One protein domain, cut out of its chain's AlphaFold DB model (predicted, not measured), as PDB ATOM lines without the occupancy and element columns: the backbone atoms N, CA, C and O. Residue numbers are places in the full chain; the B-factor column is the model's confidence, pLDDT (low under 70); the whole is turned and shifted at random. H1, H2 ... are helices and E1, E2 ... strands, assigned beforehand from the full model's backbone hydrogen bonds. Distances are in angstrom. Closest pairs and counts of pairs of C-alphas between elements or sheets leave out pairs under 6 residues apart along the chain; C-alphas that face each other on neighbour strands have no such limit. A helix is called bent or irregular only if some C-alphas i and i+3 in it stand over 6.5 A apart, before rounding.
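What this domain is: This is residues 19 to 153 of the 153 residues of an uncharacterized protein of Escherichia coli (UniProt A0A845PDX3). A twisted six-stranded sheet stands between helices: H4 and H5 lie side by side over one face, and H3 lies over the other with H1 and H2 packed on it, both of which only graze the sheet. The 135 printed residues hold five named helices and six named strands, in the order H1 H2 H3 E1 E2 H4 E3 H5 E4 E5 E6. The sheet runs E1 E2 E3 E5 E4 E6 and is mixed, and the class is mixed, helices and strands. The whole is compact and rounded, with a radius of gyration of the C-alphas of 13.4 A and spans of 35 by 33 by 26 A.

Where its parts are: Find C-alpha 20 at (150.955, 220.904, 141.604); from there H1 runs to residue 30, 14.4 A on. H1 is neither bent nor irregular, but only just: C-alphas 27 and 30 are 6.4 A apart. Next come H2, residues 41 to 48, 10.7 A, and H3, residues 53 to 66, 19.7 A, which begins at C-alpha 53 (155.431, 218.862, 167.940). Then read E1, residues 71 to 73, 7.0 A; E2, 80 to 83, 10.0 A; H4, 89 to 102, 20.1 A; E3, 105 to 109, 13.1 A; and H5, 114 to 127, 20.4 A. Last are E4, 131 to 134, 10.2 A; E5, 138 to 141, 9.7 A; and E6, 149 to 152, 10.1 A, which ends at C-alpha 152 (161.415, 228.035, 150.034).

How they stand to each other: Look first at the sheet. E1 and E2 are parallel, with N 82 and O 72 at 2.8 A; E2 and E3 are parallel, with N 81 and O 105 at 2.8 A. E3 and E5 are antiparallel, with N 108 and O 139 at 2.8 A; the hairpin E4 and E5 has N 140 and O 133 at 2.8 A; E4 and E6 are parallel, with N 132 and O 149 at 2.8 A. E2, H4, E3 form a strand-helix-strand unit, two parallel neighbour strands with a helix between, and E3, H5, E4 a split one, with E5 between its strands; both crossovers are right-handed. H4 and H5 touch at Arg 89 and Met 120, whose C-alphas are closest at 6.9 A, with a shallow tilt of 24 degrees, the same way. H3 is on the opposite face, at a height over the sheet of 9.8 A. It touches H1, closest C-alphas Val 29 and Asn 61 at 5.4 A, at a steep tilt of 39 degrees, and forms a hairpin with H2, closest C-alphas Phe 43 and Ala 56 at 5.2 A. In H1 to H5 every O i to N i+4 pair is within hydrogen-bond range.

The domain as a whole: The farthest C-alphas, those of Pro 37 and Arg 115, are 37.6 A apart. The printed part has no cut and no long link. Its mean pLDDT is 93.6; residue 19 is under 70.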
ATOM      1  N   SER A  19     154.648 223.816 141.329       69.12
ATOM      2  CA  SER A  19     154.528 222.361 141.167       69.12
ATOM      3  C   SER A  19     153.199 221.921 141.799       69.12
ATOM      4  O   SER A  19     153.047 222.113 143.008       69.12
ATOM      5  N   PRO A  20     152.238 221.342 141.045       76.69
ATOM      6  CA  PRO A  20     150.955 220.904 141.604       76.69
ATOM      7  C   PRO A  20     151.136 219.931 142.772       76.69
ATOM      8  O   PRO A  20     150.414 219.992 143.761       76.69
ATOM      9  N   PHE A  21     152.177 219.097 142.696       79.69
ATOM     10  CA  PHE A  21     152.584 218.222 143.787       79.69
ATOM     11  C   PHE A  21     153.011 219.007 145.037       79.69
ATOM     12  O   PHE A  21     152.532 218.729 146.133       79.69
ATOM     13  N   VAL A  22     153.889 220.005 144.892       81.75
ATOM     14  CA  VAL A  22     154.333 220.822 146.036       81.75
ATOM     15  C   VAL A  22     153.176 221.638 146.607       81.75
ATOM     16  O   VAL A  22     153.071 221.757 147.824       81.75
ATOM     17  N   TYR A  23     152.277 222.147 145.762       82.69
ATOM     18  CA  TYR A  23     151.057 222.815 146.211       82.69
ATOM     19  C   TYR A  23     150.178 221.884 147.059       82.69
ATOM     20  O   TYR A  23     149.758 222.268 148.150       82.69
ATOM     21  N   ASP A  24     149.958 220.646 146.609       84.75
ATOM     22  CA  ASP A  24     149.211 219.640 147.368       84.75
ATOM     23  C   ASP A  24     149.862 219.337 148.720       84.75
ATOM     24  O   ASP A  24     149.154 219.230 149.725       84.75
ATOM     25  N   VAL A  25     151.195 219.246 148.765       86.88
ATOM     26  CA  VAL A  25     151.945 219.082 150.016       86.88
ATOM     27  C   VAL A  25     151.744 220.298 150.923       86.88
ATOM     28  O   VAL A  25     151.377 220.138 152.083       86.88
ATOM     29  N   VAL A  26     151.915 221.524 150.426       85.62
ATOM     30  CA  VAL A  26     151.699 222.741 151.228       85.62
ATOM     31  C   VAL A  26     150.284 222.755 151.811       85.62
ATOM     32  O   VAL A  26     150.122 222.871 153.027       85.62
ATOM     33  N   ARG A  27     149.272 222.564 150.961       86.44
ATOM     34  CA  ARG A  27     147.854 222.641 151.325       86.44
ATOM     35  C   ARG A  27     147.438 221.563 152.323       86.44
ATOM     36  O   ARG A  27     146.721 221.857 153.274       86.44
ATOM     37  N   HIS A  28     147.847 220.316 152.100       86.38
ATOM     38  CA  HIS A  28     147.356 219.180 152.885       86.38
ATOM     39  C   HIS A  28     148.272 218.779 154.042       86.38
ATOM     40  O   HIS A  28     147.818 218.042 154.920       86.38
ATOM     41  N   VAL A  29     149.525 219.246 154.049       88.50
ATOM     42  CA  VAL A  29     150.535 218.904 155.058       88.50
ATOM     43  C   VAL A  29     150.971 220.134 155.845       88.50
ATOM     44  O   VAL A  29     150.797 220.161 157.058       88.50
ATOM     45  N   PHE A  30     151.541 221.155 155.197       85.56
ATOM     46  CA  PHE A  30     152.212 222.239 155.933       85.56
ATOM     47  C   PHE A  30     151.267 223.271 156.539       85.56
ATOM     48  O   PHE A  30     151.606 223.848 157.573       85.56
ATOM     49  N   MET A  31     150.108 223.493 155.915       88.06
ATOM     50  CA  MET A  31     149.063 224.381 156.432       88.06
ATOM     51  C   MET A  31     148.188 223.720 157.503       88.06
ATOM     52  O   MET A  31     147.388 224.408 158.128       88.06
ATOM     53  N   ARG A  32     148.324 222.406 157.729       88.12
ATOM     54  CA  ARG A  32     147.608 221.709 158.799       88.12
ATOM     55  C   ARG A  32     148.394 221.750 160.104       88.12
ATOM     56  O   ARG A  32     149.583 221.446 160.140       88.12
ATOM     57  N   ASP A  33     147.688 222.092 161.167       88.44
ATOM     58  CA  ASP A  33     148.122 222.038 162.564       88.44
ATOM     59  C   ASP A  33     147.729 220.723 163.250       88.44
ATOM     60  O   ASP A  33     148.312 220.346 164.262       88.44
ATOM     61  N   THR A  34     146.774 220.002 162.667       93.94
ATOM     62  CA  THR A  34     146.247 218.743 163.176       93.94
ATOM     63  C   THR A  34     146.699 217.549 162.348       93.94
ATOM     64  O   THR A  34     147.020 217.606 161.158       93.94
ATOM     65  N   LEU A  35     146.722 216.423 163.037       96.06
ATOM     66  CA  LEU A  35     147.207 215.142 162.577       96.06
ATOM     67  C   LEU A  35     146.155 214.425 161.701       96.06
ATOM     68  O   LEU A  35     145.072 214.078 162.174       96.06
ATOM     69  N   LEU A  36     146.486 214.131 160.440       94.00
ATOM     70  CA  LEU A  36     145.638 213.387 159.492       94.00
ATOM     71  C   LEU A  36     145.220 212.017 160.045       94.00
ATOM     72  O   LEU A  36     146.054 211.387 160.678       94.00
ATOM     73  N   PRO A  37     144.008 211.493 159.802       94.00
ATOM     74  CA  PRO A  37     143.648 210.140 160.237       94.00
ATOM     75  C   PRO A  37     144.647 209.083 159.740       94.00
ATOM     76  O   PRO A  37     145.082 209.145 158.590       94.00
ATOM     77  N   GLY A  38     144.997 208.116 160.592       92.06
ATOM     78  CA  GLY A  38     145.936 207.041 160.262       92.06
ATOM     79  C   GLY A  38     146.926 206.736 161.385       92.06
ATOM     80  O   GLY A  38     146.729 207.145 162.532       92.06
ATOM     81  N   ASP A  39     147.991 206.013 161.030       92.62
ATOM     82  CA  ASP A  39     149.080 205.665 161.943       92.62
ATOM     83  C   ASP A  39     149.757 206.915 162.543       92.62
ATOM     84  O   ASP A  39     149.835 207.982 161.929       92.62
ATOM     85  N   ARG A  40     150.224 206.766 163.783       97.00
ATOM     86  CA  ARG A  40     150.881 207.777 164.621       97.00
ATOM     87  C   ARG A  40     152.299 207.371 165.030       97.00
ATOM     88  O   ARG A  40     152.867 208.002 165.921       97.00
ATOM     89  N   ALA A  41     152.846 206.278 164.494       97.81
ATOM     90  CA  ALA A  41     154.160 205.772 164.883       97.81
ATOM     91  C   ALA A  41     155.272 206.804 164.637       97.81
ATOM     92  O   ALA A  41     155.978 207.156 165.581       97.81
ATOM     93  N   LEU A  42     155.357 207.374 163.429       98.31
ATOM     94  CA  LEU A  42     156.366 208.392 163.112       98.31
ATOM     95  C   LEU A  42     156.238 209.622 164.022       98.31
ATOM     96  O   LEU A  42     157.240 210.133 164.507       98.31
ATOM     97  N   PHE A  43     155.017 210.083 164.295       98.31
ATOM     98  CA  PHE A  43     154.782 211.198 165.214       98.31
ATOM     99  C   PHE A  43     155.373 210.935 166.607       98.31
ATOM    100  O   PHE A  43     156.097 211.780 167.130       98.31
ATOM    101  N   ARG A  44     155.110 209.755 167.185       98.50
ATOM    102  CA  ARG A  44     155.618 209.371 168.511       98.50
ATOM    103  C   ARG A  44     157.145 209.291 168.541       98.50
ATOM    104  O   ARG A  44     157.753 209.830 169.460       98.50
ATOM    105  N   GLU A  45     157.749 208.692 167.519       98.31
ATOM    106  CA  GLU A  45     159.209 208.577 167.392       98.31
ATOM    107  C   GLU A  45     159.887 209.945 167.244       98.31
ATOM    108  O   GLU A  45     160.914 210.217 167.859       98.31
ATOM    109  N   LEU A  46     159.281 210.859 166.480       98.12
ATOM    110  CA  LEU A  46     159.788 212.224 166.336       98.12
ATOM    111  C   LEU A  46     159.752 212.984 167.668       98.12
ATOM    112  O   LEU A  46     160.734 213.645 168.006       98.12
ATOM    113  N   LEU A  47     158.665 212.869 168.437       98.31
ATOM    114  CA  LEU A  47     158.583 213.478 169.767       98.31
ATOM    115  C   LEU A  47     159.622 212.889 170.729       98.31
ATOM    116  O   LEU A  47     160.296 213.646 171.425       98.31
ATOM    117  N   ALA A  48     159.793 211.565 170.733       97.75
ATOM    118  CA  ALA A  48     160.808 210.893 171.544       97.75
ATOM    119  C   ALA A  48     162.235 211.345 171.178       97.75
ATOM    120  O   ALA A  48     163.083 211.493 172.053       97.75
ATOM    121  N   ALA A  49     162.478 211.650 169.901       96.31
ATOM    122  CA  ALA A  49     163.732 212.219 169.409       96.31
ATOM    123  C   ALA A  49     163.872 213.743 169.632       96.31
ATOM    124  O   ALA A  49     164.821 214.353 169.136       96.31
ATOM    125  N   GLY A  50     162.933 214.381 170.341       96.19
ATOM    126  CA  GLY A  50     162.972 215.811 170.660       96.19
ATOM    127  C   GLY A  50     162.616 216.737 169.491       96.19
ATOM    128  O   GLY A  50     162.908 217.933 169.533       96.19
ATOM    129  N   VAL A  51     161.996 216.218 168.428       96.19
ATOM    130  CA  VAL A  51     161.504 217.051 167.325       96.19
ATOM    131  C   VAL A  51     160.287 217.851 167.804       96.19
ATOM    132  O   VAL A  51     159.355 217.259 168.350       96.19
ATOM    133  N   PRO A  52     160.234 219.179 167.568       95.31
ATOM    134  CA  PRO A  52     159.100 219.992 167.993       95.31
ATOM    135  C   PRO A  52     157.778 219.469 167.433       95.31
ATOM    136  O   PRO A  52     157.694 219.158 166.241       95.31
ATOM    137  N   GLU A  53     156.732 219.461 168.260       96.19
ATOM    138  CA  GLU A  53     155.431 218.862 167.940       96.19
ATOM    139  C   GLU A  53     154.883 219.321 166.587       96.19
ATOM    140  O   GLU A  53     154.554 218.498 165.737       96.19
ATOM    141  N   ARG A  54     154.908 220.631 166.313       94.38
ATOM    142  CA  ARG A  54     154.480 221.185 165.019       94.38
ATOM    143  C   ARG A  54     155.184 220.525 163.828       94.38
ATOM    144  O   ARG A  54     154.566 220.306 162.790       94.38
ATOM    145  N   ARG A  55     156.480 220.224 163.944       95.50
ATOM    146  CA  ARG A  55     157.255 219.563 162.881       95.50
ATOM    147  C   ARG A  55     156.945 218.073 162.824       95.50
ATOM    148  O   ARG A  55     156.837 217.539 161.725       95.50
ATOM    149  N   ALA A  56     156.731 217.435 163.972       97.00
ATOM    150  CA  ALA A  56     156.288 216.048 164.039       97.00
ATOM    151  C   ALA A  56     154.924 215.847 163.352       97.00
ATOM    152  O   ALA A  56     154.785 214.928 162.544       97.00
ATOM    153  N   VAL A  57     153.956 216.747 163.575       96.56
ATOM    154  CA  VAL A  57     152.659 216.745 162.872       96.56
ATOM    155  C   VAL A  57     152.859 216.850 161.363       96.56
ATOM    156  O   VAL A  57     152.322 216.039 160.610       96.56
ATOM    157  N   GLN A  58     153.662 217.816 160.907       95.94
ATOM    158  CA  GLN A  58     153.914 218.016 159.478       95.94
ATOM    159  C   GLN A  58     154.564 216.786 158.826       95.94
ATOM    160  O   GLN A  58     154.126 216.357 157.762       95.94
ATOM    161  N   LEU A  59     155.578 216.183 159.451       96.81
ATOM    162  CA  LEU A  59     156.268 215.014 158.894       96.81
ATOM    163  C   LEU A  59     155.381 213.757 158.917       96.81
ATOM    164  O   LEU A  59     155.353 213.021 157.933       96.81
ATOM    165  N   GLN A  60     154.584 213.542 159.970       97.44
ATOM    166  CA  GLN A  60     153.590 212.461 160.006       97.44
ATOM    167  C   GLN A  60     152.517 212.640 158.926       97.44
ATOM    168  O   GLN A  60     152.158 211.683 158.234       97.44
ATOM    169  N   ASN A  61     152.018 213.864 158.751       96.38
ATOM    170  CA  ASN A  61     151.045 214.178 157.712       96.38
ATOM    171  C   ASN A  61     151.640 213.989 156.315       96.38
ATOM    172  O   ASN A  61     150.943 213.499 155.431       96.38
ATOM    173  N   LEU A  62     152.921 214.322 156.116       95.19
ATOM    174  CA  LEU A  62     153.620 214.050 154.864       95.19
ATOM    175  C   LEU A  62     153.674 212.549 154.591       95.19
ATOM    176  O   LEU A  62     153.365 212.131 153.480       95.19
ATOM    177  N   ALA A  63     154.000 211.745 155.607       95.62
ATOM    178  CA  ALA A  63     154.066 210.297 155.466       95.62
ATOM    179  C   ALA A  63     152.730 209.680 155.056       95.62
ATOM    180  O   ALA A  63     152.676 208.923 154.088       95.62
ATOM    181  N   ILE A  64     151.642 210.092 155.709       94.38
ATOM    182  CA  ILE A  64     150.284 209.662 155.353       94.38
ATOM    183  C   ILE A  64     149.911 210.154 153.948       94.38
ATOM    184  O   ILE A  64     149.375 209.396 153.141       94.38
ATOM    185  N   HIS A  65     150.195 211.421 153.634       92.06
ATOM    186  CA  HIS A  65     149.818 212.030 152.362       92.06
ATOM    187  C   HIS A  65     150.533 211.379 151.172       92.06
ATOM    188  O   HIS A  65     149.900 211.063 150.162       92.06
ATOM    189  N   CYS A  66     151.845 211.178 151.284       89.94
ATOM    190  CA  CYS A  66     152.656 210.534 150.257       89.94
ATOM    191  C   CYS A  66     152.437 209.015 150.220       89.94
ATOM    192  O   CYS A  66     152.603 208.414 149.159       89.94
ATOM    193  N   GLY A  67     151.977 208.425 151.326       92.38
ATOM    194  CA  GLY A  67     151.739 206.993 151.460       92.38
ATOM    195  C   GLY A  67     153.031 206.209 151.664       92.38
ATOM    196  O   GLY A  67     153.168 205.142 151.072       92.38
ATOM    197  N   TYR A  68     153.973 206.753 152.444       93.94
ATOM    198  CA  TYR A  68     155.198 206.038 152.800       93.94
ATOM    199  C   TYR A  68     154.865 204.870 153.727       93.94
ATOM    200  O   TYR A  68     154.232 205.065 154.765       93.94
ATOM    201  N   ALA A  69     155.292 203.666 153.355       93.19
ATOM    202  CA  ALA A  69     155.057 202.455 154.136       93.19
ATOM    203  C   ALA A  69     156.041 202.315 155.306       93.19
ATOM    204  O   ALA A  69     155.714 201.716 156.327       93.19
ATOM    205  N   THR A  70     157.247 202.862 155.157       96.81
ATOM    206  CA  THR A  70     158.312 202.781 156.156       96.81
ATOM    207  C   THR A  70     158.920 204.151 156.410       96.81
ATOM    208  O   THR A  70     158.991 205.006 155.522       96.81
ATOM    209  N   PHE A  71     159.389 204.352 157.639       97.88
ATOM    210  CA  PHE A  71     160.166 205.521 158.019       97.88
ATOM    211  C   PHE A  71     161.384 205.115 158.850       97.88
ATOM    212  O   PHE A  71     161.424 204.028 159.433       97.88
ATOM    213  N   GLY A  72     162.382 205.991 158.898       97.56
ATOM    214  CA  GLY A  72     163.595 205.774 159.673       97.56
ATOM    215  C   GLY A  72     164.183 207.088 160.162       97.56
ATOM    216  O   GLY A  72     164.383 208.014 159.379       97.56
ATOM    217  N   LEU A  73     164.469 207.181 161.459       98.25
ATOM    218  CA  LEU A  73     165.231 208.294 162.018       98.25
ATOM    219  C   LEU A  73     166.716 207.948 161.935       98.25
ATOM    220  O   LEU A  73     167.130 206.879 162.371       98.25
ATOM    221  N   ASN A  74     167.509 208.862 161.380       98.06
ATOM    222  CA  ASN A  74     168.961 208.752 161.254       98.06
ATOM    223  C   ASN A  74     169.456 207.500 160.498       98.06
ATOM    224  O   ASN A  74     170.586 207.065 160.691       98.06
ATOM    225  N   ARG A  75     168.625 206.946 159.611       96.50
ATOM    226  CA  ARG A  75     168.938 205.795 158.755       96.50
ATOM    227  C   ARG A  75     168.337 205.981 157.359       96.50
ATOM    228  O   ARG A  75     167.347 206.696 157.218       96.50
ATOM    229  N   ALA A  76     168.953 205.372 156.346       94.62
ATOM    230  CA  ALA A  76     168.606 205.553 154.929       94.62
ATOM    231  C   ALA A  76     167.795 204.389 154.309       94.62
ATOM    232  O   ALA A  76     167.524 204.391 153.109       94.62
ATOM    233  N   ASP A  77     167.397 203.408 155.118       93.44
ATOM    234  CA  ASP A  77     166.785 202.130 154.719       93.44
ATOM    235  C   ASP A  77     165.245 202.156 154.636       93.44
ATOM    236  O   ASP A  77     164.603 201.109 154.547       93.44
ATOM    237  N   ALA A  78     164.638 203.343 154.672       96.31
ATOM    238  CA  ALA A  78     163.192 203.528 154.665       96.31
ATOM    239  C   ALA A  78     162.747 204.453 153.530       96.31
ATOM    240  O   ALA A  78     163.502 205.312 153.089       96.31
ATOM    241  N   GLU A  79     161.491 204.340 153.097       95.94
ATOM    242  CA  GLU A  79     160.948 205.217 152.047       95.94
ATOM    243  C   GLU A  79     160.970 206.701 152.462       95.94
ATOM    244  O   GLU A  79     161.105 207.592 151.612       95.94
ATOM    245  N   PHE A  80     160.866 206.957 153.775       97.56
ATOM    246  CA  PHE A  80     160.986 208.279 154.375       97.56
ATOM    247  C   PHE A  80     162.021 208.335 155.504       97.56
ATOM    248  O   PHE A  80     161.795 207.865 156.620       97.56
ATOM    249  N   CYS A  81     163.155 208.965 155.219       98.31
ATOM    250  CA  CYS A  81     164.282 209.091 156.133       98.31
ATOM    251  C   CYS A  81     164.284 210.470 156.803       98.31
ATOM    252  O   CYS A  81     164.140 211.495 156.137       98.31
ATOM    253  N   ILE A  82     164.501 210.524 158.114       98.56
ATOM    254  CA  ILE A  82     164.579 211.773 158.873       98.56
ATOM    255  C   ILE A  82     165.985 211.908 159.452       98.56
ATOM    256  O   ILE A  82     166.349 211.198 160.384       98.56
ATOM    257  N   ALA A  83     166.769 212.849 158.929       98.25
ATOM    258  CA  ALA A  83     168.063 213.222 159.485       98.25
ATOM    259  C   ALA A  83     167.859 214.271 160.587       98.25
ATOM    260  O   ALA A  83     167.622 215.457 160.321       98.25
ATOM    261  N   THR A  84     167.921 213.828 161.840       97.00
ATOM    262  CA  THR A  84     167.725 214.687 163.016       97.00
ATOM    263  C   THR A  84     168.949 215.576 163.281       97.00
ATOM    264  O   THR A  84     169.932 215.584 162.531       97.00
ATOM    265  N   ARG A  85     168.898 216.393 164.340       93.94
ATOM    266  CA  ARG A  85     170.015 217.274 164.712       93.94
ATOM    267  C   ARG A  85     171.204 216.531 165.333       93.94
ATOM    268  O   ARG A  85     172.299 217.093 165.342       93.94
ATOM    269  N   SER A  86     171.000 215.301 165.810       94.25
ATOM    270  CA  SER A  86     172.054 214.508 166.447       94.25
ATOM    271  C   SER A  86     173.146 214.073 165.471       94.25
ATOM    272  O   SER A  86     174.267 213.837 165.900       94.25
ATOM    273  N   LEU A  87     172.836 213.990 164.171       96.81
ATOM    274  CA  LEU A  87     173.816 213.631 163.152       96.81
ATOM    275  C   LEU A  87     174.797 214.772 162.889       96.81
ATOM    276  O   LEU A  87     174.410 215.937 162.709       96.81
ATOM    277  N   SER A  88     176.070 214.398 162.792       96.38
ATOM    278  CA  SER A  88     177.140 215.246 162.282       96.38
ATOM    279  C   SER A  88     176.917 215.595 160.808       96.38
ATOM    280  O   SER A  88     176.058 215.036 160.111       96.38
ATOM    281  N   ARG A  89     177.729 216.528 160.299       97.00
ATOM    282  CA  ARG A  89     177.730 216.887 158.879       97.00
ATOM    283  C   ARG A  89     177.982 215.672 157.986       97.00
ATOM    284  O   ARG A  89     177.258 215.475 157.013       97.00
ATOM    285  N   THR A  90     178.995 214.874 158.315       97.50
ATOM    286  CA  THR A  90     179.404 213.713 157.519       97.50
ATOM    287  C   THR A  90     178.309 212.654 157.486       97.50
ATOM    288  O   THR A  90     177.935 212.206 156.406       97.50
ATOM    289  N   GLU A  91     177.725 212.320 158.640       98.25
ATOM    290  CA  GLU A  91     176.643 211.331 158.721       98.25
ATOM    291  C   GLU A  91     175.378 211.807 158.000       98.25
ATOM    292  O   GLU A  91     174.726 211.030 157.307       98.25
ATOM    293  N   THR A  92     175.047 213.099 158.100       98.44
ATOM    294  CA  THR A  92     173.892 213.664 157.387       98.44
ATOM    295  C   THR A  92     174.082 213.581 155.872       98.44
ATOM    296  O   THR A  92     173.151 213.216 155.157       98.44
ATOM    297  N   LEU A  93     175.276 213.912 155.368       98.06
ATOM    298  CA  LEU A  93     175.578 213.828 153.938       98.06
ATOM    299  C   LEU A  93     175.581 212.379 153.437       98.06
ATOM    300  O   LEU A  93     175.058 212.137 152.352       98.06
ATOM    301  N   ALA A  94     176.110 211.438 154.225       98.12
ATOM    302  CA  ALA A  94     176.068 210.012 153.908       98.12
ATOM    303  C   ALA A  94     174.618 209.516 153.802       98.12
ATOM    304  O   ALA A  94     174.223 209.016 152.755       98.12
ATOM    305  N   LEU A  95     173.785 209.794 154.815       98.38
ATOM    306  CA  LEU A  95     172.366 209.426 154.812       98.38
ATOM    307  C   LEU A  95     171.632 209.993 153.592       98.38
ATOM    308  O   LEU A  95     170.868 209.283 152.942       98.38
ATOM    309  N   VAL A  96     171.855 211.270 153.267       97.81
ATOM    310  CA  VAL A  96     171.233 211.909 152.098       97.81
ATOM    311  C   VAL A  96     171.707 211.265 150.793       97.81
ATOM    312  O   VAL A  96     170.893 211.085 149.888       97.81
ATOM    313  N   GLY A  97     172.991 210.914 150.693       96.94
ATOM    314  CA  GLY A  97     173.562 210.215 149.544       96.94
ATOM    315  C   GLY A  97     172.967 208.819 149.355       96.94
ATOM    316  O   GLY A  97     172.492 208.506 148.264       96.94
ATOM    317  N   ASP A  98     172.907 208.028 150.422       97.38
ATOM    318  CA  ASP A  98     172.356 206.670 150.411       97.38
ATOM    319  C   ASP A  98     170.861 206.682 150.075       97.38
ATOM    320  O   ASP A  98     170.394 205.946 149.203       97.38
ATOM    321  N   ALA A  99     170.106 207.594 150.691       96.25
ATOM    322  CA  ALA A  99     168.696 207.776 150.380       96.25
ATOM    323  C   ALA A  99     168.486 208.241 148.931       96.25
ATOM    324  O   ALA A  99     167.525 207.823 148.289       96.25
ATOM    325  N   ALA A 100     169.381 209.068 148.382       94.62
ATOM    326  CA  ALA A 100     169.325 209.459 146.978       94.62
ATOM    327  C   ALA A 100     169.599 208.285 146.032       94.62
ATOM    328  O   ALA A 100     168.894 208.150 145.033       94.62
ATOM    329  N   ALA A 101     170.560 207.417 146.359       93.81
ATOM    330  CA  ALA A 101     170.836 206.202 145.595       93.81
ATOM    331  C   ALA A 101     169.644 205.228 145.604       93.81
ATOM    332  O   ALA A 101     169.339 204.618 144.580       93.81
ATOM    333  N   ALA A 102     168.932 205.134 146.732       92.75
ATOM    334  CA  ALA A 102     167.736 204.307 146.884       92.75
ATOM    335  C   ALA A 102     166.438 204.959 146.355       92.75
ATOM    336  O   ALA A 102     165.410 204.292 146.253       92.75
ATOM    337  N   GLY A 103     166.452 206.253 146.018       92.62
ATOM    338  CA  GLY A 103     165.252 207.003 145.620       92.62
ATOM    339  C   GLY A 103     164.311 207.372 146.779       92.62
ATOM    340  O   GLY A 103     163.166 207.770 146.544       92.62
ATOM    341  N   ASN A 104     164.784 207.275 148.022       94.88
ATOM    342  CA  ASN A 104     164.029 207.536 149.247       94.88
ATOM    343  C   ASN A 104     163.949 209.032 149.559       94.88
ATOM    344  O   ASN A 104     164.873 209.799 149.293       94.88
ATOM    345  N   THR A 105     162.836 209.476 150.146       96.50
ATOM    346  CA  THR A 105     162.668 210.888 150.523       96.50
ATOM    347  C   THR A 105     163.383 211.173 151.835       96.50
ATOM    348  O   THR A 105     163.304 210.370 152.760       96.50
ATOM    349  N   VAL A 106     164.034 212.333 151.946       98.00
ATOM    350  CA  VAL A 106     164.743 212.739 153.167       98.00
ATOM    351  C   VAL A 106     164.186 214.041 153.727       98.00
ATOM    352  O   VAL A 106     163.996 215.003 152.987       98.00
ATOM    353  N   ALA A 107     163.981 214.101 155.042       98.25
ATOM    354  CA  ALA A 107     163.798 215.337 155.796       98.25
ATOM    355  C   ALA A 107     165.053 215.628 156.632       98.25
ATOM    356  O   ALA A 107     165.380 214.877 157.548       98.25
ATOM    357  N   VAL A 108     165.751 216.726 156.344       98.31
ATOM    358  CA  VAL A 108     166.898 217.194 157.137       98.31
ATOM    359  C   VAL A 108     166.425 218.262 158.113       98.31
ATOM    360  O   VAL A 108     166.023 219.354 157.709       98.31
ATOM    361  N   MET A 109     166.464 217.953 159.407       98.00
ATOM    362  CA  MET A 109     165.938 218.826 160.460       98.00
ATOM    363  C   MET A 109     166.821 220.054 160.697       98.00
ATOM    364  O   MET A 109     168.041 219.991 160.538       98.00
ATOM    365  N   SER A 110     166.219 221.157 161.144       96.06
ATOM    366  CA  SER A 110     166.910 222.371 161.610       96.06
ATOM    367  C   SER A 110     167.952 222.930 160.620       96.06
ATOM    368  O   SER A 110     169.110 223.121 160.993       96.06
ATOM    369  N   PRO A 111     167.587 223.210 159.355       96.12
ATOM    370  CA  PRO A 111     168.536 223.596 158.305       96.12
ATOM    371  C   PRO A 111     169.253 224.927 158.582       96.12
ATOM    372  O   PRO A 111     170.295 225.198 157.992       96.12
ATOM    373  N   TYR A 112     168.713 225.746 159.487       95.25
ATOM    374  CA  TYR A 112     169.243 227.058 159.862       95.25
ATOM    375  C   TYR A 112     169.951 227.089 161.222       95.25
ATOM    376  O   TYR A 112     170.343 228.164 161.672       95.25
ATOM    377  N   ASP A 113     170.127 225.938 161.873       94.06
ATOM    378  CA  ASP A 113     170.820 225.866 163.158       94.06
ATOM    379  C   ASP A 113     172.345 225.955 162.976       94.06
ATOM    380  O   ASP A 113     173.053 224.958 162.818       94.06
ATOM    381  N   GLY A 114     172.838 227.192 162.943       95.25
ATOM    382  CA  GLY A 114     174.251 227.513 162.784       95.25
ATOM    383  C   GLY A 114     174.730 227.549 161.329       95.25
ATOM    384  O   GLY A 114     174.086 227.074 160.388       95.25
ATOM    385  N   ARG A 115     175.911 228.151 161.128       95.75
ATOM    386  CA  ARG A 115     176.487 228.359 159.787       95.75
ATOM    387  C   ARG A 115     176.828 227.051 159.082       95.75
ATOM    388  O   ARG A 115     176.600 226.935 157.882       95.75
ATOM    389  N   GLU A 116     177.348 226.076 159.821       94.81
ATOM    390  CA  GLU A 116     177.768 224.795 159.254       94.81
ATOM    391  C   GLU A 116     176.578 223.998 158.709       94.81
ATOM    392  O   GLU A 116     176.605 223.562 157.555       94.81
ATOM    393  N   ARG A 117     175.501 223.873 159.497       96.06
ATOM    394  CA  ARG A 117     174.298 223.139 159.090       96.06
ATOM    395  C   ARG A 117     173.614 223.802 157.899       96.06
ATOM    396  O   ARG A 117     173.210 223.111 156.964       96.06
ATOM    397  N   ARG A 118     173.594 225.139 157.870       96.81
ATOM    398  CA  ARG A 118     173.112 225.913 156.719       96.81
ATOM    399  C   ARG A 118     173.948 225.665 155.466       96.81
ATOM    400  O   ARG A 118     173.381 225.419 154.404       96.81
ATOM    401  N   ALA A 119     175.277 225.701 155.573       97.50
ATOM    402  CA  ALA A 119     176.172 225.438 154.444       97.50
ATOM    403  C   ALA A 119     176.000 224.011 153.898       97.50
ATOM    404  O   ALA A 119     175.940 223.816 152.686       97.50
ATOM    405  N   MET A 120     175.847 223.026 154.784       98.00
ATOM    406  CA  MET A 120     175.543 221.644 154.413       98.00
ATOM    407  C   MET A 120     174.190 221.527 153.690       98.00
ATOM    408  O   MET A 120     174.107 220.872 152.655       98.00
ATOM    409  N   CYS A 121     173.136 222.191 154.169       97.94
ATOM    410  CA  CYS A 121     171.833 222.171 153.494       97.94
ATOM    411  C   CYS A 121     171.889 222.825 152.105       97.94
ATOM    412  O   CYS A 121     171.296 222.308 151.160       97.94
ATOM    413  N   LEU A 122     172.649 223.914 151.944       97.12
ATOM    414  CA  LEU A 122     172.897 224.517 150.629       97.12
ATOM    415  C   LEU A 122     173.661 223.568 149.696       97.12
ATOM    416  O   LEU A 122     173.325 223.486 148.518       97.12
ATOM    417  N   GLN A 123     174.635 222.816 150.216       97.75
ATOM    418  CA  GLN A 123     175.343 221.781 149.457       97.75
ATOM    419  C   GLN A 123     174.379 220.684 148.975       97.75
ATOM    420  O   GLN A 123     174.426 220.305 147.805       97.75
ATOM    421  N   ILE A 124     173.469 220.220 149.837       97.56
ATOM    422  CA  ILE A 124     172.436 219.232 149.481       97.56
ATOM    423  C   ILE A 124     171.531 219.772 148.361       97.56
ATOM    424  O   ILE A 124     171.323 219.099 147.350       97.56
ATOM    425  N   VAL A 125     171.045 221.012 148.487       96.56
ATOM    426  CA  VAL A 125     170.219 221.667 147.454       96.56
ATOM    427  C   VAL A 125     171.005 221.908 146.158       96.56
ATOM    428  O   VAL A 125     170.449 221.808 145.069       96.56
ATOM    429  N   ALA A 126     172.303 222.184 146.204       95.56
ATOM    430  CA  ALA A 126     173.090 222.305 144.978       95.56
ATOM    431  C   ALA A 126     173.211 220.950 144.252       95.56
ATOM    432  O   ALA A 126     173.016 220.875 143.032       95.56
ATOM    433  N   ALA A 127     173.466 219.878 145.011       93.44
ATOM    434  CA  ALA A 127     173.770 218.547 144.490       93.44
ATOM    435  C   ALA A 127     172.540 217.728 144.058       93.44
ATOM    436  O   ALA A 127     172.659 216.896 143.158       93.44
ATOM    437  N   HIS A 128     171.362 217.952 144.656       90.94
ATOM    438  CA  HIS A 128     170.178 217.148 144.333       90.94
ATOM    439  C   HIS A 128     169.764 217.259 142.853       90.94
ATOM    440  O   HIS A 128     170.028 218.254 142.161       90.94
ATOM    441  N   ARG A 129     169.089 216.212 142.370       89.38
ATOM    442  CA  ARG A 129     168.641 216.069 140.973       89.38
ATOM    443  C   ARG A 129     167.130 216.235 140.780       89.38
ATOM    444  O   ARG A 129     166.647 216.065 139.669       89.38
ATOM    445  N   SER A 130     166.400 216.552 141.845       89.38
ATOM    446  CA  SER A 130     164.935 216.504 141.886       89.38
ATOM    447  C   SER A 130     164.374 217.696 142.670       89.38
ATOM    448  O   SER A 130     164.966 218.765 142.633       89.38
ATOM    449  N   THR A 131     163.235 217.586 143.343       91.44
ATOM    450  CA  THR A 131     162.627 218.711 144.060       91.44
ATOM    451  C   THR A 131     163.065 218.766 145.523       91.44
ATOM    452  O   THR A 131     163.062 217.758 146.230       91.44
ATOM    453  N   THR A 132     163.369 219.968 146.009       94.62
ATOM    454  CA  THR A 132     163.536 220.269 147.433       94.62
ATOM    455  C   THR A 132     162.525 221.294 147.917       94.62
ATOM    456  O   THR A 132     162.148 222.208 147.181       94.62
ATOM    457  N   VAL A 133     162.102 221.158 149.174       94.12
ATOM    458  CA  VAL A 133     161.226 222.125 149.845       94.12
ATOM    459  C   VAL A 133     161.802 222.476 151.209       94.12
ATOM    460  O   VAL A 133     161.916 221.624 152.084       94.12
ATOM    461  N   ASP A 134     162.159 223.737 151.390       93.81
ATOM    462  CA  ASP A 134     162.634 224.307 152.643       93.81
ATOM    463  C   ASP A 134     161.501 225.081 153.319       93.81
ATOM    464  O   ASP A 134     161.053 226.100 152.798       93.81
ATOM    465  N   ASN A 135     161.050 224.604 154.481       88.50
ATOM    466  CA  ASN A 135     159.991 225.247 155.266       88.50
ATOM    467  C   ASN A 135     160.490 225.889 156.572       88.50
ATOM    468  O   ASN A 135     159.732 226.047 157.544       88.50
ATOM    469  N   ARG A 136     161.796 226.183 156.623       89.38
ATOM    470  CA  ARG A 136     162.559 226.713 157.766       89.38
ATOM    471  C   ARG A 136     162.735 225.763 158.949       89.38
ATOM    472  O   ARG A 136     163.692 225.920 159.700       89.38
ATOM    473  N   GLY A 137     161.846 224.788 159.136       93.12
ATOM    474  CA  GLY A 137     161.973 223.767 160.182       93.12
ATOM    475  C   GLY A 137     162.770 222.549 159.743       93.12
ATOM    476  O   GLY A 137     163.491 221.959 160.544       93.12
ATOM    477  N   TYR A 138     162.642 222.189 158.472       96.69
ATOM    478  CA  TYR A 138     163.387 221.118 157.834       96.69
ATOM    479  C   TYR A 138     163.514 221.385 156.330       96.69
ATOM    480  O   TYR A 138     162.706 222.102 155.733       96.69
ATOM    481  N   LEU A 139     164.533 220.784 155.727       97.69
ATOM    482  CA  LEU A 139     164.698 220.684 154.283       97.69
ATOM    483  C   LEU A 139     164.188 219.313 153.833       97.69
ATOM    484  O   LEU A 139     164.749 218.294 154.229       97.69
ATOM    485  N   LEU A 140     163.153 219.278 152.999       97.06
ATOM    486  CA  LEU A 140     162.739 218.063 152.299       97.06
ATOM    487  C   LEU A 140     163.512 217.916 151.001       97.06
ATOM    488  O   LEU A 140     163.590 218.858 150.214       97.06
ATOM    489  N   VAL A 141     164.012 216.711 150.768       96.44
ATOM    490  CA  VAL A 141     164.672 216.280 149.542       96.44
ATOM    491  C   VAL A 141     163.869 215.111 148.991       96.44
ATOM    492  O   VAL A 141     163.894 214.010 149.542       96.44
ATOM    493  N   PHE A 142     163.128 215.347 147.913       93.19
ATOM    494  CA  PHE A 142     162.474 214.268 147.188       93.19
ATOM    495  C   PHE A 142     163.496 213.670 146.223       93.19
ATOM    496  O   PHE A 142     163.988 214.379 145.356       93.19
ATOM    497  N   ASN A 143     163.814 212.380 146.349       87.75
ATOM    498  CA  ASN A 143     164.727 211.676 145.432       87.75
ATOM    499  C   ASN A 143     163.978 210.881 144.350       87.75
ATOM    500  O   ASN A 143     164.464 209.891 143.812       87.75
ATOM    501  N   ASN A 144     162.767 211.324 144.016       74.88
ATOM    502  CA  ASN A 144     161.958 210.768 142.938       74.88
ATOM    503  C   ASN A 144     162.238 211.497 141.608       74.88
ATOM    504  O   ASN A 144     163.056 212.408 141.528       74.88
ATOM    505  N   ASN A 145     161.513 211.135 140.550       74.50
ATOM    506  CA  ASN A 145     161.687 211.702 139.204       74.50
ATOM    507  C   ASN A 145     161.003 213.072 139.015       74.50
ATOM    508  O   ASN A 145     160.554 213.385 137.912       74.50
ATOM    509  N   LEU A 146     160.853 213.858 140.083       80.38
ATOM    510  CA  LEU A 146     160.401 215.244 139.975       80.38
ATOM    511  C   LEU A 146     161.483 216.117 139.311       80.38
ATOM    512  O   LEU A 146     162.671 215.793 139.380       80.38
ATOM    513  N   PRO A 147     161.100 217.230 138.658       84.12
ATOM    514  CA  PRO A 147     162.067 218.154 138.076       84.12
ATOM    515  C   PRO A 147     162.961 218.786 139.150       84.12
ATOM    516  O   PRO A 147     162.547 218.961 140.302       84.12
ATOM    517  N   LYS A 148     164.180 219.179 138.750       89.69
ATOM    518  CA  LYS A 148     165.101 219.897 139.634       89.69
ATOM    519  C   LYS A 148     164.545 221.275 139.990       89.69
ATOM    520  O   LYS A 148     164.573 222.177 139.157       89.69
ATOM    521  N   GLN A 149     164.046 221.435 141.213       90.12
ATOM    522  CA  GLN A 149     163.437 222.675 141.703       90.12
ATOM    523  C   GLN A 149     163.685 222.842 143.202       90.12
ATOM    524  O   GLN A 149     163.651 221.871 143.951       90.12
ATOM    525  N   HIS A 150     163.893 224.079 143.651       92.06
ATOM    526  CA  HIS A 150     164.014 224.404 145.069       92.06
ATOM    527  C   HIS A 150     162.923 225.397 145.463       92.06
ATOM    528  O   HIS A 150     162.897 226.521 144.965       92.06
ATOM    529  N   PHE A 151     162.038 224.982 146.364       90.56
ATOM    530  CA  PHE A 151     161.004 225.834 146.940       90.56
ATOM    531  C   PHE A 151     161.409 226.237 148.352       90.56
ATOM    532  O   PHE A 151     161.765 225.382 149.159       90.56
ATOM    533  N   ARG A 152     161.309 227.529 148.666       89.75
ATOM    534  CA  ARG A 152     161.415 228.035 150.034       89.75
ATOM    535  C   ARG A 152     160.078 228.654 150.424       89.75
ATOM    536  O   ARG A 152     159.589 229.518 149.700       89.75
ATOM    537  N   ILE A 153     159.513 228.200 151.539       83.81
ATOM    538  CA  ILE A 153     158.208 228.624 152.067       83.81
ATOM    539  C   ILE A 153     158.322 229.206 153.478       83.81
ATOM    540  O   ILE A 153     159.291 228.882 154.206       83.81
TER     541      ILE A 153